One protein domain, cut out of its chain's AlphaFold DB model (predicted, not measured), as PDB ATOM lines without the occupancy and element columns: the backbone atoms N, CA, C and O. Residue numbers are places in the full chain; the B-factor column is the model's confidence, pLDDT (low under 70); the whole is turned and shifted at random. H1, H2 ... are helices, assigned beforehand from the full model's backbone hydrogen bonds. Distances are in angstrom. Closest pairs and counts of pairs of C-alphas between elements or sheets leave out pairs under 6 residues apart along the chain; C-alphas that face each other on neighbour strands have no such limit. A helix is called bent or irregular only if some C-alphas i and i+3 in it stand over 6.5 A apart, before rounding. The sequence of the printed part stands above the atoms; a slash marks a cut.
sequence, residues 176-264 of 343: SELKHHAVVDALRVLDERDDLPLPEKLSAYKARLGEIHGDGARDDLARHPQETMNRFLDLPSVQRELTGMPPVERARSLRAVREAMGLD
ATOM      1  N   SER A 176     -25.909  98.852 -52.446       89.62
ATOM      2  CA  SER A 176     -27.363  99.064 -52.420       89.62
ATOM      3  C   SER A 176     -28.007  98.552 -51.127       89.62
ATOM      4  O   SER A 176     -28.884  99.220 -50.583       89.62
ATOM      5  N   GLU A 177     -27.548  97.410 -50.609       93.00
ATOM      6  CA  GLU A 177     -28.037  96.845 -49.346       93.00
ATOM      7  C   GLU A 177     -27.644  97.746 -48.163       93.00
ATOM      8  O   GLU A 177     -28.479  98.062 -47.319       93.00
ATOM      9  N   LEU A 178     -26.396  98.221 -48.134       93.81
ATOM     10  CA  LEU A 178     -25.902  99.139 -47.107       93.81
ATOM     11  C   LEU A 178     -26.670 100.462 -47.109       93.81
ATOM     12  O   LEU A 178     -27.078 100.923 -46.045       93.81
ATOM     13  N   LYS A 179     -26.916 101.046 -48.289       93.00
ATOM     14  CA  LYS A 179     -27.725 102.265 -48.423       93.00
ATOM     15  C   LYS A 179     -29.146 102.048 -47.911       93.00
ATOM     16  O   LYS A 179     -29.645 102.860 -47.140       93.00
ATOM     17  N   HIS A 180     -29.775 100.928 -48.270       92.12
ATOM     18  CA  HIS A 180     -31.106 100.587 -47.771       92.12
ATOM     19  C   HIS A 180     -31.140 100.496 -46.237       92.12
ATOM     20  O   HIS A 180     -31.987 101.131 -45.609       92.12
ATOM     21  N   HIS A 181     -30.201  99.760 -45.630       93.62
ATOM     22  CA  HIS A 181     -30.107  99.652 -44.169       93.62
ATOM     23  C   HIS A 181     -29.863 101.011 -43.513       93.62
ATOM     24  O   HIS A 181     -30.490 101.309 -42.502       93.62
ATOM     25  N   ALA A 182     -29.017 101.855 -44.105       94.75
ATOM     26  CA  ALA A 182     -28.755 103.197 -43.598       94.75
ATOM     27  C   ALA A 182     -30.015 104.081 -43.607       94.75
ATOM     28  O   ALA A 182     -30.250 104.804 -42.640       94.75
ATOM     29  N   VAL A 183     -30.859 103.988 -44.643       94.75
ATOM     30  CA  VAL A 183     -32.147 104.706 -44.697       94.75
ATOM     31  C   VAL A 183     -33.095 104.204 -43.609       94.75
ATOM     32  O   VAL A 183     -33.695 105.008 -42.899       94.75
ATOM     33  N   VAL A 184     -33.216 102.884 -43.443       94.19
ATOM     34  CA  VAL A 184     -34.068 102.279 -42.404       94.19
ATOM     35  C   VAL A 184     -33.599 102.672 -41.000       94.19
ATOM     36  O   VAL A 184     -34.414 103.038 -40.154       94.19
ATOM     37  N   ASP A 185     -32.290 102.637 -40.749       95.06
ATOM     38  CA  ASP A 185     -31.717 103.034 -39.465       95.06
ATOM     39  C   ASP A 185     -31.912 104.536 -39.200       95.06
ATOM     40  O   ASP A 185     -32.252 104.908 -38.078       95.06
ATOM     41  N   ALA A 186     -31.782 105.393 -40.220       96.31
ATOM     42  CA  ALA A 186     -32.061 106.825 -40.098       96.31
ATOM     43  C   ALA A 186     -33.532 107.105 -39.752       96.31
ATOM     44  O   ALA A 186     -33.806 107.907 -38.864       96.31
ATOM     45  N   LEU A 187     -34.469 106.418 -40.410       97.19
ATOM     46  CA  LEU A 187     -35.903 106.539 -40.138       97.19
ATOM     47  C   LEU A 187     -36.262 106.107 -38.714       97.19
ATOM     48  O   LEU A 187     -37.015 106.802 -38.044       97.19
ATOM     49  N   ARG A 188     -35.681 105.004 -38.228       96.06
ATOM     50  CA  ARG A 188     -35.878 104.544 -36.846       96.06
ATOM     51  C   ARG A 188     -35.388 105.570 -35.826       96.06
ATOM     52  O   ARG A 188     -36.115 105.886 -34.895       96.06
ATOM     53  N   VAL A 189     -34.189 106.121 -36.028       96.00
ATOM     54  CA  VAL A 189     -33.653 107.174 -35.151       96.00
ATOM     55  C   VAL A 189     -34.551 108.411 -35.169       96.00
ATOM     56  O   VAL A 189     -34.790 108.997 -34.123       96.00
ATOM     57  N   LEU A 190     -35.065 108.809 -36.337       97.00
ATOM     58  CA  LEU A 190     -35.986 109.944 -36.445       97.00
ATOM     59  C   LEU A 190     -37.327 109.694 -35.754       97.00
ATOM     60  O   LEU A 190     -37.898 110.629 -35.197       97.00
ATOM     61  N   ASP A 191     -37.826 108.461 -35.788       97.44
ATOM     62  CA  ASP A 191     -39.094 108.115 -35.149       97.44
ATOM     63  C   ASP A 191     -39.024 108.175 -33.619       97.44
ATOM     64  O   ASP A 191     -40.002 108.529 -32.966       97.44
ATOM     65  N   GLU A 192     -37.849 107.894 -33.054       96.06
ATOM     66  CA  GLU A 192     -37.570 107.983 -31.616       96.06
ATOM     67  C   GLU A 192     -37.405 109.439 -31.123       96.06
ATOM     68  O   GLU A 192     -37.378 109.687 -29.916       96.06
ATOM     69  N   ARG A 193     -37.308 110.426 -32.028       94.50
ATOM     70  CA  ARG A 193     -37.136 111.854 -31.698       94.50
ATOM     71  C   ARG A 193     -38.478 112.557 -31.503       94.50
ATOM     72  O   ARG A 193     -38.900 113.358 -32.335       94.50
ATOM     73  N   ASP A 194     -39.163 112.273 -30.401       88.69
ATOM     74  CA  ASP A 194     -40.408 112.975 -30.035       88.69
ATOM     75  C   ASP A 194     -40.192 114.459 -29.674       88.69
ATOM     76  O   ASP A 194     -41.148 115.229 -29.620       88.69
ATOM     77  N   ASP A 195     -38.942 114.875 -29.469       91.75
ATOM     78  CA  ASP A 195     -38.532 116.257 -29.213       91.75
ATOM     79  C   ASP A 195     -38.478 117.136 -30.476       91.75
ATOM     80  O   ASP A 195     -38.452 118.359 -30.359       91.75
ATOM     81  N   LEU A 196     -38.452 116.534 -31.671       93.75
ATOM     82  CA  LEU A 196     -38.346 117.263 -32.935       93.75
ATOM     83  C   LEU A 196     -39.717 117.426 -33.612       93.75
ATOM     84  O   LEU A 196     -40.399 116.419 -33.834       93.75
ATOM     85  N   PRO A 197     -40.100 118.646 -34.033       94.94
ATOM     86  CA  PRO A 197     -41.296 118.851 -34.842       94.94
ATOM     87  C   PRO A 197     -41.107 118.326 -36.278       94.94
ATOM     88  O   PRO A 197     -39.984 118.182 -36.780       94.94
ATOM     89  N   LEU A 198     -42.212 118.081 -36.984       95.50
ATOM     90  CA  LEU A 198     -42.254 117.474 -38.319       95.50
ATOM     91  C   LEU A 198     -41.344 118.166 -39.346       95.50
ATOM     92  O   LEU A 198     -40.652 117.447 -40.074       95.50
ATOM     93  N   PRO A 199     -41.277 119.513 -39.440       95.38
ATOM     94  CA  PRO A 199     -40.368 120.178 -40.375       95.38
ATOM     95  C   PRO A 199     -38.888 119.875 -40.100       95.38
ATOM     96  O   PRO A 199     -38.109 119.704 -41.039       95.38
ATOM     97  N   GLU A 200     -38.497 119.759 -38.830       96.62
ATOM     98  CA  GLU A 200     -37.125 119.429 -38.436       96.62
ATOM     99  C   GLU A 200     -36.814 117.955 -38.704       96.62
ATOM    100  O   GLU A 200     -35.764 117.648 -39.273       96.62
ATOM    101  N   LYS A 201     -37.759 117.046 -38.420       97.31
ATOM    102  CA  LYS A 201     -37.656 115.627 -38.802       97.31
ATOM    103  C   LYS A 201     -37.483 115.453 -40.308       97.31
ATOM    104  O   LYS A 201     -36.640 114.674 -40.750       97.31
ATOM    105  N   LEU A 202     -38.255 116.193 -41.103       96.12
ATOM    106  CA  LEU A 202     -38.179 116.178 -42.563       96.12
ATOM    107  C   LEU A 202     -36.820 116.682 -43.063       96.12
ATOM    108  O   LEU A 202     -36.218 116.068 -43.945       96.12
ATOM    109  N   SER A 203     -36.327 117.784 -42.492       95.56
ATOM    110  CA  SER A 203     -35.011 118.339 -42.818       95.56
ATOM    111  C   SER A 203     -33.889 117.348 -42.493       95.56
ATOM    112  O   SER A 203     -33.058 117.044 -43.353       95.56
ATOM    113  N   ALA A 204     -33.921 116.757 -41.295       96.12
ATOM    114  CA  ALA A 204     -32.962 115.746 -40.871       96.12
ATOM    115  C   ALA A 204     -33.013 114.500 -41.769       96.12
ATOM    116  O   ALA A 204     -31.969 114.004 -42.193       96.12
ATOM    117  N   TYR A 205     -34.205 114.028 -42.143       96.00
ATOM    118  CA  TYR A 205     -34.347 112.914 -43.081       96.00
ATOM    119  C   TYR A 205     -33.707 113.218 -44.438       96.00
ATOM    120  O   TYR A 205     -32.920 112.417 -44.942       96.00
ATOM    121  N   LYS A 206     -33.970 114.401 -45.005       93.38
ATOM    122  CA  LYS A 206     -33.369 114.833 -46.275       93.38
ATOM    123  C   LYS A 206     -31.848 114.926 -46.203       93.38
ATOM    124  O   LYS A 206     -31.181 114.491 -47.139       93.38
ATOM    125  N   ALA A 207     -31.306 115.454 -45.107       94.06
ATOM    126  CA  ALA A 207     -29.863 115.500 -44.895       94.06
ATOM    127  C   ALA A 207     -29.259 114.087 -44.911       94.06
ATOM    128  O   ALA A 207     -28.304 113.833 -45.645       94.06
ATOM    129  N   ARG A 208     -29.884 113.130 -44.209       95.56
ATOM    130  CA  ARG A 208     -29.427 111.730 -44.190       95.56
ATOM    131  C   ARG A 208     -29.530 111.054 -45.553       95.56
ATOM    132  O   ARG A 208     -28.621 110.320 -45.924       95.56
ATOM    133  N   LEU A 209     -30.579 111.322 -46.332       93.50
ATOM    134  CA  LEU A 209     -30.662 110.840 -47.716       93.50
ATOM    135  C   LEU A 209     -29.519 111.396 -48.578       93.50
ATOM    136  O   LEU A 209     -28.913 110.646 -49.344       93.50
ATOM    137  N   GLY A 210     -29.180 112.677 -48.410       93.19
ATOM    138  CA  GLY A 210     -28.021 113.297 -49.053       93.19
ATOM    139  C   GLY A 210     -26.708 112.588 -48.705       93.19
ATOM    140  O   GLY A 210     -25.948 112.234 -49.599       93.19
ATOM    141  N   GLU A 211     -26.478 112.301 -47.424       94.44
ATOM    142  CA  GLU A 211     -25.282 111.588 -46.952       94.44
ATOM    143  C   GLU A 211     -25.191 110.148 -47.483       94.44
ATOM    144  O   GLU A 211     -24.120 109.693 -47.879       94.44
ATOM    145  N   ILE A 212     -26.311 109.417 -47.514       93.69
ATOM    146  CA  ILE A 212     -26.350 108.003 -47.922       93.69
ATOM    147  C   ILE A 212     -26.126 107.844 -49.429       93.69
ATOM    148  O   ILE A 212     -25.461 106.900 -49.879       93.69
ATOM    149  N   HIS A 213     -26.715 108.731 -50.229       89.81
ATOM    150  CA  HIS A 213     -26.687 108.616 -51.685       89.81
ATOM    151  C   HIS A 213     -25.580 109.453 -52.341       89.81
ATOM    152  O   HIS A 213     -25.230 109.154 -53.487       89.81
ATOM    153  N   GLY A 214     -24.989 110.411 -51.621       90.69
ATOM    154  CA  GLY A 214     -23.922 111.283 -52.114       90.69
ATOM    155  C   GLY A 214     -24.366 112.080 -53.340       90.69
ATOM    156  O   GLY A 214     -25.510 112.532 -53.416       90.69
ATOM    157  N   ASP A 215     -23.493 112.181 -54.341       85.62
ATOM    158  CA  ASP A 215     -23.768 112.906 -55.592       85.62
ATOM    159  C   ASP A 215     -25.010 112.383 -56.339       85.62
ATOM    160  O   ASP A 215     -25.695 113.137 -57.028       85.62
ATOM    161  N   GLY A 216     -25.361 111.106 -56.149       84.81
ATOM    162  CA  GLY A 216     -26.547 110.484 -56.741       84.81
ATOM    163  C   GLY A 216     -27.856 110.736 -55.987       84.81
ATOM    164  O   GLY A 216     -28.887 110.201 -56.390       84.81
ATOM    165  N   ALA A 217     -27.857 111.503 -54.889       83.50
ATOM    166  CA  ALA A 217     -29.043 111.693 -54.047       83.50
ATOM    167  C   ALA A 217     -30.227 112.318 -54.795       83.50
ATOM    168  O   ALA A 217     -31.369 111.910 -54.588       83.50
ATOM    169  N   ARG A 218     -29.962 113.280 -55.689       83.56
ATOM    170  CA  ARG A 218     -31.014 113.932 -56.486       83.56
ATOM    171  C   ARG A 218     -31.673 112.956 -57.456       83.56
ATOM    172  O   ARG A 218     -32.897 112.865 -57.480       83.56
ATOM    173  N   ASP A 219     -30.871 112.195 -58.191       86.31
ATOM    174  CA  ASP A 219     -31.363 111.217 -59.166       86.31
ATOM    175  C   ASP A 219     -32.068 110.035 -58.492       86.31
ATOM    176  O   ASP A 219     -32.998 109.448 -59.044       86.31
ATOM    177  N   ASP A 220     -31.630 109.647 -57.295       84.38
ATOM    178  CA  ASP A 220     -32.294 108.613 -56.507       84.38
ATOM    179  C   ASP A 220     -33.667 109.074 -56.007       84.38
ATOM    180  O   ASP A 220     -34.668 108.394 -56.241       84.38
ATOM    181  N   LEU A 221     -33.734 110.276 -55.428       84.31
ATOM    182  CA  LEU A 221     -34.990 110.874 -54.986       84.31
ATOM    183  C   LEU A 221     -35.964 111.069 -56.154       84.31
ATOM    184  O   LEU A 221     -37.141 110.761 -56.008       84.31
ATOM    185  N   ALA A 222     -35.481 111.512 -57.318       85.44
ATOM    186  CA  ALA A 222     -36.308 111.697 -58.510       85.44
ATOM    187  C   ALA A 222     -36.872 110.377 -59.065       85.44
ATOM    188  O   ALA A 222     -37.977 110.361 -59.607       85.44
ATOM    189  N   ARG A 223     -36.147 109.259 -58.915       88.06
ATOM    190  CA  ARG A 223     -36.616 107.925 -59.334       88.06
ATOM    191  C   ARG A 223     -37.589 107.294 -58.342       88.06
ATOM    192  O   ARG A 223     -38.452 106.520 -58.756       88.06
ATOM    193  N   HIS A 224     -37.466 107.619 -57.057       85.94
ATOM    194  CA  HIS A 224     -38.246 107.001 -55.981       85.94
ATOM    195  C   HIS A 224     -38.960 108.010 -55.053       85.94
ATOM    196  O   HIS A 224     -39.010 107.781 -53.842       85.94
ATOM    197  N   PRO A 225     -39.574 109.104 -55.557       87.25
ATOM    198  CA  PRO A 225     -40.034 110.201 -54.702       87.25
ATOM    199  C   PRO A 225     -41.172 109.759 -53.780       87.25
ATOM    200  O   PRO A 225     -41.176 110.051 -52.584       87.25
ATOM    201  N   GLN A 226     -42.116 108.981 -54.317       87.38
ATOM    202  CA  GLN A 226     -43.245 108.476 -53.547       87.38
ATOM    203  C   GLN A 226     -42.800 107.460 -52.496       87.38
ATOM    204  O   GLN A 226     -43.242 107.552 -51.361       87.38
ATOM    205  N   GLU A 227     -41.923 106.511 -52.829       90.12
ATOM    206  CA  GLU A 227     -41.442 105.522 -51.856       90.12
ATOM    207  C   GLU A 227     -40.689 106.193 -50.700       90.12
ATOM    208  O   GLU A 227     -40.985 105.933 -49.532       90.12
ATOM    209  N   THR A 228     -39.769 107.103 -51.017       90.69
ATOM    210  CA  THR A 228     -38.970 107.838 -50.031       90.69
ATOM    211  C   THR A 228     -39.844 108.687 -49.113       90.69
ATOM    212  O   THR A 228     -39.660 108.657 -47.893       90.69
ATOM    213  N   MET A 229     -40.829 109.388 -49.680       93.00
ATOM    214  CA  MET A 229     -41.825 110.148 -48.928       93.00
ATOM    215  C   MET A 229     -42.690 109.243 -48.050       93.00
ATOM    216  O   MET A 229     -42.965 109.572 -46.898       93.00
ATOM    217  N   ASN A 230     -43.128 108.103 -48.584       94.00
ATOM    218  CA  ASN A 230     -44.013 107.189 -47.878       94.00
ATOM    219  C   ASN A 230     -43.371 106.666 -46.609       94.00
ATOM    220  O   ASN A 230     -43.974 106.766 -45.554       94.00
ATOM    221  N   ARG A 231     -42.121 106.211 -46.692       94.88
ATOM    222  CA  ARG A 231     -41.393 105.716 -45.522       94.88
ATOM    223  C   ARG A 231     -41.290 106.753 -44.399       94.88
ATOM    224  O   ARG A 231     -41.325 106.376 -43.236       94.88
ATOM    225  N   PHE A 232     -41.180 108.039 -44.742       96.19
ATOM    226  CA  PHE A 232     -41.194 109.130 -43.766       96.19
ATOM    227  C   PHE A 232     -42.586 109.372 -43.179       96.19
ATOM    228  O   PHE A 232     -42.734 109.496 -41.968       96.19
ATOM    229  N   LEU A 233     -43.617 109.428 -44.025       96.12
ATOM    230  CA  LEU A 233     -44.992 109.616 -43.565       96.12
ATOM    231  C   LEU A 233     -45.481 108.429 -42.731       96.12
ATOM    232  O   LEU A 233     -46.291 108.627 -41.838       96.12
ATOM    233  N   ASP A 234     -44.980 107.224 -42.972       95.56
ATOM    234  CA  ASP A 234     -45.388 106.012 -42.259       95.56
ATOM    235  C   ASP A 234     -44.815 105.940 -40.832       95.56
ATOM    236  O   ASP A 234     -45.212 105.066 -40.060       95.56
ATOM    237  N   LEU A 235     -43.915 106.860 -40.462       96.75
ATOM    238  CA  LEU A 235     -43.365 106.934 -39.115       96.75
ATOM    239  C   LEU A 235     -44.478 107.209 -38.084       96.75
ATOM    240  O   LEU A 235     -45.199 108.208 -38.212       96.75
ATOM    241  N   PRO A 236     -44.619 106.371 -37.039       96.19
ATOM    242  CA  PRO A 236     -45.577 106.582 -35.958       96.19
ATOM    243  C   PRO A 236     -45.549 107.993 -35.366       96.19
ATOM    244  O   PRO A 236     -46.605 108.592 -35.162       96.19
ATOM    245  N   SER A 237     -44.365 108.550 -35.117       96.38
ATOM    246  CA  SER A 237     -44.219 109.894 -34.553       96.38
ATOM    247  C   SER A 237     -44.713 110.991 -35.506       96.38
ATOM    248  O   SER A 237     -45.366 111.934 -35.063       96.38
ATOM    249  N   VAL A 238     -44.501 110.834 -36.818       96.88
ATOM    250  CA  VAL A 238     -45.028 111.746 -37.849       96.88
ATOM    251  C   VAL A 238     -46.554 111.654 -37.914       96.88
ATOM    252  O   VAL A 238     -47.237 112.676 -37.955       96.88
ATOM    253  N   GLN A 239     -47.115 110.443 -37.860       96.56
ATOM    254  CA  GLN A 239     -48.569 110.247 -37.849       96.56
ATOM    255  C   GLN A 239     -49.235 110.811 -36.589       96.56
ATOM    256  O   GLN A 239     -50.325 111.384 -36.691       96.56
ATOM    257  N   ARG A 240     -48.594 110.697 -35.416       95.06
ATOM    258  CA  ARG A 240     -49.067 111.334 -34.174       95.06
ATOM    259  C   ARG A 240     -49.160 112.847 -34.335       95.06
ATOM    260  O   ARG A 240     -50.203 113.424 -34.035       95.06
ATOM    261  N   GLU A 241     -48.111 113.468 -34.862       95.81
ATOM    262  CA  GLU A 241     -48.066 114.917 -35.047       95.81
ATOM    263  C   GLU A 241     -49.118 115.398 -36.060       95.81
ATOM    264  O   GLU A 241     -49.916 116.283 -35.756       95.81
ATOM    265  N   LEU A 242     -49.220 114.739 -37.222       95.88
ATOM    266  CA  LEU A 242     -50.239 115.046 -38.236       95.88
ATOM    267  C   LEU A 242     -51.672 114.880 -37.707       95.88
ATOM    268  O   LEU A 242     -52.569 115.634 -38.092       95.88
ATOM    269  N   THR A 243     -51.894 113.908 -36.821       94.12
ATOM    270  CA  THR A 243     -53.195 113.697 -36.172       94.12
ATOM    271  C   THR A 243     -53.534 114.826 -35.200       94.12
ATOM    272  O   THR A 243     -54.691 115.235 -35.142       94.12
ATOM    273  N   GLY A 244     -52.540 115.357 -34.479       93.38
ATOM    274  CA  GLY A 244     -52.708 116.487 -33.562       93.38
ATOM    275  C   GLY A 244     -52.927 117.840 -34.251       93.38
ATOM    276  O   GLY A 244     -53.436 118.766 -33.624       93.38
ATOM    277  N   MET A 245     -52.585 117.963 -35.538       95.31
ATOM    278  CA  MET A 245     -52.719 119.217 -36.285       95.31
ATOM    279  C   MET A 245     -54.178 119.543 -36.667       95.31
ATOM    280  O   MET A 245     -54.915 118.664 -37.146       95.31
ATOM    281  N   PRO A 246     -54.585 120.827 -36.599       94.12
ATOM    282  CA  PRO A 246     -55.797 121.320 -37.248       94.12
ATOM    283  C   PRO A 246     -55.787 121.049 -38.766       94.12
ATOM    284  O   PRO A 246     -54.718 121.063 -39.379       94.12
ATOM    285  N   PRO A 247     -56.952 120.871 -39.425       91.94
ATOM    286  CA  PRO A 247     -57.013 120.477 -40.840       91.94
ATOM    287  C   PRO A 247     -56.206 121.364 -41.801       91.94
ATOM    288  O   PRO A 247     -55.493 120.854 -42.662       91.94
ATOM    289  N   VAL A 248     -56.274 122.689 -41.632       93.25
ATOM    290  CA  VAL A 248     -55.558 123.651 -42.492       93.25
ATOM    291  C   VAL A 248     -54.043 123.540 -42.318       93.25
ATOM    292  O   VAL A 248     -53.297 123.577 -43.296       93.25
ATOM    293  N   GLU A 249     -53.583 123.392 -41.078       96.00
ATOM    294  CA  GLU A 249     -52.165 123.232 -40.772       96.00
ATOM    295  C   GLU A 249     -51.642 121.894 -41.286       96.00
ATOM    296  O   GLU A 249     -50.627 121.855 -41.976       96.00
ATOM    297  N   ARG A 250     -52.397 120.814 -41.068       95.62
ATOM    298  CA  ARG A 250     -52.068 119.480 -41.573       95.62
ATOM    299  C   ARG A 250     -51.916 119.465 -43.091       95.62
ATOM    300  O   ARG A 250     -50.938 118.926 -43.604       95.62
ATOM    301  N   ALA A 251     -52.849 120.085 -43.817       94.62
ATOM    302  CA  ALA A 251     -52.783 120.191 -45.274       94.62
ATOM    303  C   ALA A 251     -51.532 120.958 -45.737       94.62
ATOM    304  O   ALA A 251     -50.873 120.549 -46.696       94.62
ATOM    305  N   ARG A 252     -51.165 122.036 -45.028       95.56
ATOM    306  CA  ARG A 252     -49.930 122.789 -45.288       95.56
ATOM    307  C   ARG A 252     -48.687 121.929 -45.044       95.56
ATOM    308  O   ARG A 252     -47.819 121.885 -45.911       95.56
ATOM    309  N   SER A 253     -48.627 121.212 -43.924       96.12
ATOM    310  CA  SER A 253     -47.511 120.324 -43.573       96.12
ATOM    311  C   SER A 253     -47.341 119.189 -44.584       96.12
ATOM    312  O   SER A 253     -46.238 118.949 -45.070       96.12
ATOM    313  N   LEU A 254     -48.434 118.536 -44.990       96.19
ATOM    314  CA  LEU A 254     -48.408 117.487 -46.013       96.19
ATOM    315  C   LEU A 254     -47.960 118.010 -47.385       96.19
ATOM    316  O   LEU A 254     -47.252 117.311 -48.114       96.19
ATOM    317  N   ARG A 255     -48.351 119.236 -47.757       95.62
ATOM    318  CA  ARG A 255     -47.854 119.887 -48.978       95.62
ATOM    319  C   ARG A 255     -46.351 120.162 -48.883       95.62
ATOM    320  O   ARG A 255     -45.635 119.819 -49.818       95.62
ATOM    321  N   ALA A 256     -45.881 120.696 -47.757       94.75
ATOM    322  CA  ALA A 256     -44.466 120.985 -47.533       94.75
ATOM    323  C   ALA A 256     -43.594 119.716 -47.583       94.75
ATOM    324  O   ALA A 256     -42.525 119.731 -48.189       94.75
ATOM    325  N   VAL A 257     -44.067 118.594 -47.024       95.25
ATOM    326  CA  VAL A 257     -43.384 117.291 -47.141       95.25
ATOM    327  C   VAL A 257     -43.221 116.890 -48.606       95.25
ATOM    328  O   VAL A 257     -42.125 116.529 -49.027       95.25
ATOM    329  N   ARG A 258     -44.293 116.977 -49.398       94.44
ATOM    330  CA  ARG A 258     -44.282 116.602 -50.819       94.44
ATOM    331  C   ARG A 258     -43.352 117.476 -51.650       94.44
ATOM    332  O   ARG A 258     -42.571 116.955 -52.440       94.44
ATOM    333  N   GLU A 259     -43.409 118.783 -51.439       93.44
ATOM    334  CA  GLU A 259     -42.537 119.750 -52.106       93.44
ATOM    335  C   GLU A 259     -41.069 119.478 -51.764       93.44
ATOM    336  O   GLU A 259     -40.215 119.374 -52.644       93.44
ATOM    337  N   ALA A 260     -40.772 119.233 -50.487       90.19
ATOM    338  CA  ALA A 260     -39.424 118.919 -50.040       90.19
ATOM    339  C   ALA A 260     -38.878 117.602 -50.623       90.19
ATOM    340  O   ALA A 260     -37.655 117.462 -50.713       90.19
ATOM    341  N   MET A 261     -39.757 116.674 -51.013       89.31
ATOM    342  CA  MET A 261     -39.433 115.403 -51.674       89.31
ATOM    343  C   MET A 261     -39.339 115.522 -53.205       89.31
ATOM    344  O   MET A 261     -39.120 114.517 -53.878       89.31
ATOM    345  N   GLY A 262     -39.457 116.735 -53.755       89.06
ATOM    346  CA  GLY A 262     -39.217 117.023 -55.170       89.06
ATOM    347  C   GLY A 262     -40.435 116.860 -56.078       89.06
ATOM    348  O   GLY A 262     -40.264 116.735 -57.287       89.06
ATOM    349  N   LEU A 263     -41.655 116.838 -55.526       90.62
ATOM    350  CA  LEU A 263     -42.867 116.838 -56.349       90.62
ATOM    351  C   LEU A 263     -43.064 118.205 -57.012       90.62
ATOM    352  O   LEU A 263     -42.956 119.239 -56.354       90.62
ATOM    353  N   ASP A 264     -43.409 118.189 -58.300       91.50
ATOM    354  CA  ASP A 264     -43.750 119.390 -59.061       91.50
ATOM    355  C   ASP A 264     -45.127 119.971 -58.681       91.50
ATOM    356  O   ASP A 264     -45.952 119.332 -58.021       91.50
TER     357      ASP A 264
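This is residues 176 to 264 of the 343 residues of an uncharacterized protein of Myxococcus fulvus (strain ATCC BAA-855 / HW-1) (UniProt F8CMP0). Two helical hairpins, H1 with H2a and H4 with H5, sit offset along the longest axis of a thin body, joined by H2b and H3; H3 slants through the middle. H5 runs beside the first residues of H2a, while H2b lies at a far end. The printed part has 89 residues with five named helices, H1 to H5 in order, and no named strand: all helix. It is compact, radius of gyration of the C-alphas 12.8 A, and only just flat, spanning 38 by 30 by 16 A.

H1, residues 176 to 191, touches H2a, residues 198 to 212, as a hairpin at a shallow tilt of 20 degrees; their closest C-alphas, Lys 179 and Ile 212, are 5.9 A apart. By its hydrogen bonds H2, residues 198 to 223, was assigned as one helix, but it is bent: C-alphas 212 and 215 are 9.5 A apart. Its arm H2b, residues 215 to 223, is irregular, with C-alphas 215 and 218 7.4 A apart, and stands at a steep tilt of 60 degrees to H2a. H3, residues 225 to 233, is close to but not clearly touching H1, closest C-alphas Leu 187 and Phe 232, 6.9 A. H4, residues 236 to 244, and H5, residues 247 to 260, form a hairpin and only just touch, with 3 pairs of C-alphas within 8 A, closest Leu 242 and Arg 250, 5.8 A. H5 touches H2a with residues 253 to 257 alone, the same way at 14 degrees, a shallow tilt; the closest C-alphas are Leu 202 and Val 257, 7.0 A. Every O i to N i+4 pair is within hydrogen-bond range in H1, H2a, H4 and H5; H2b and H3 each have 4 of 5.

H1 begins at C-alpha 176 (-27.363, 99.064, -52.420) and is 22.8 A long; H2a is 20.9 A. H5, 19.9 A, ends at C-alpha 260 (-39.424, 118.919, -50.040).

The C-alphas farthest apart, Ser 176 and Pro 246, are 39.2 A apart. The printed part has no cut and no long link. No printed residue is under 70 in pLDDT.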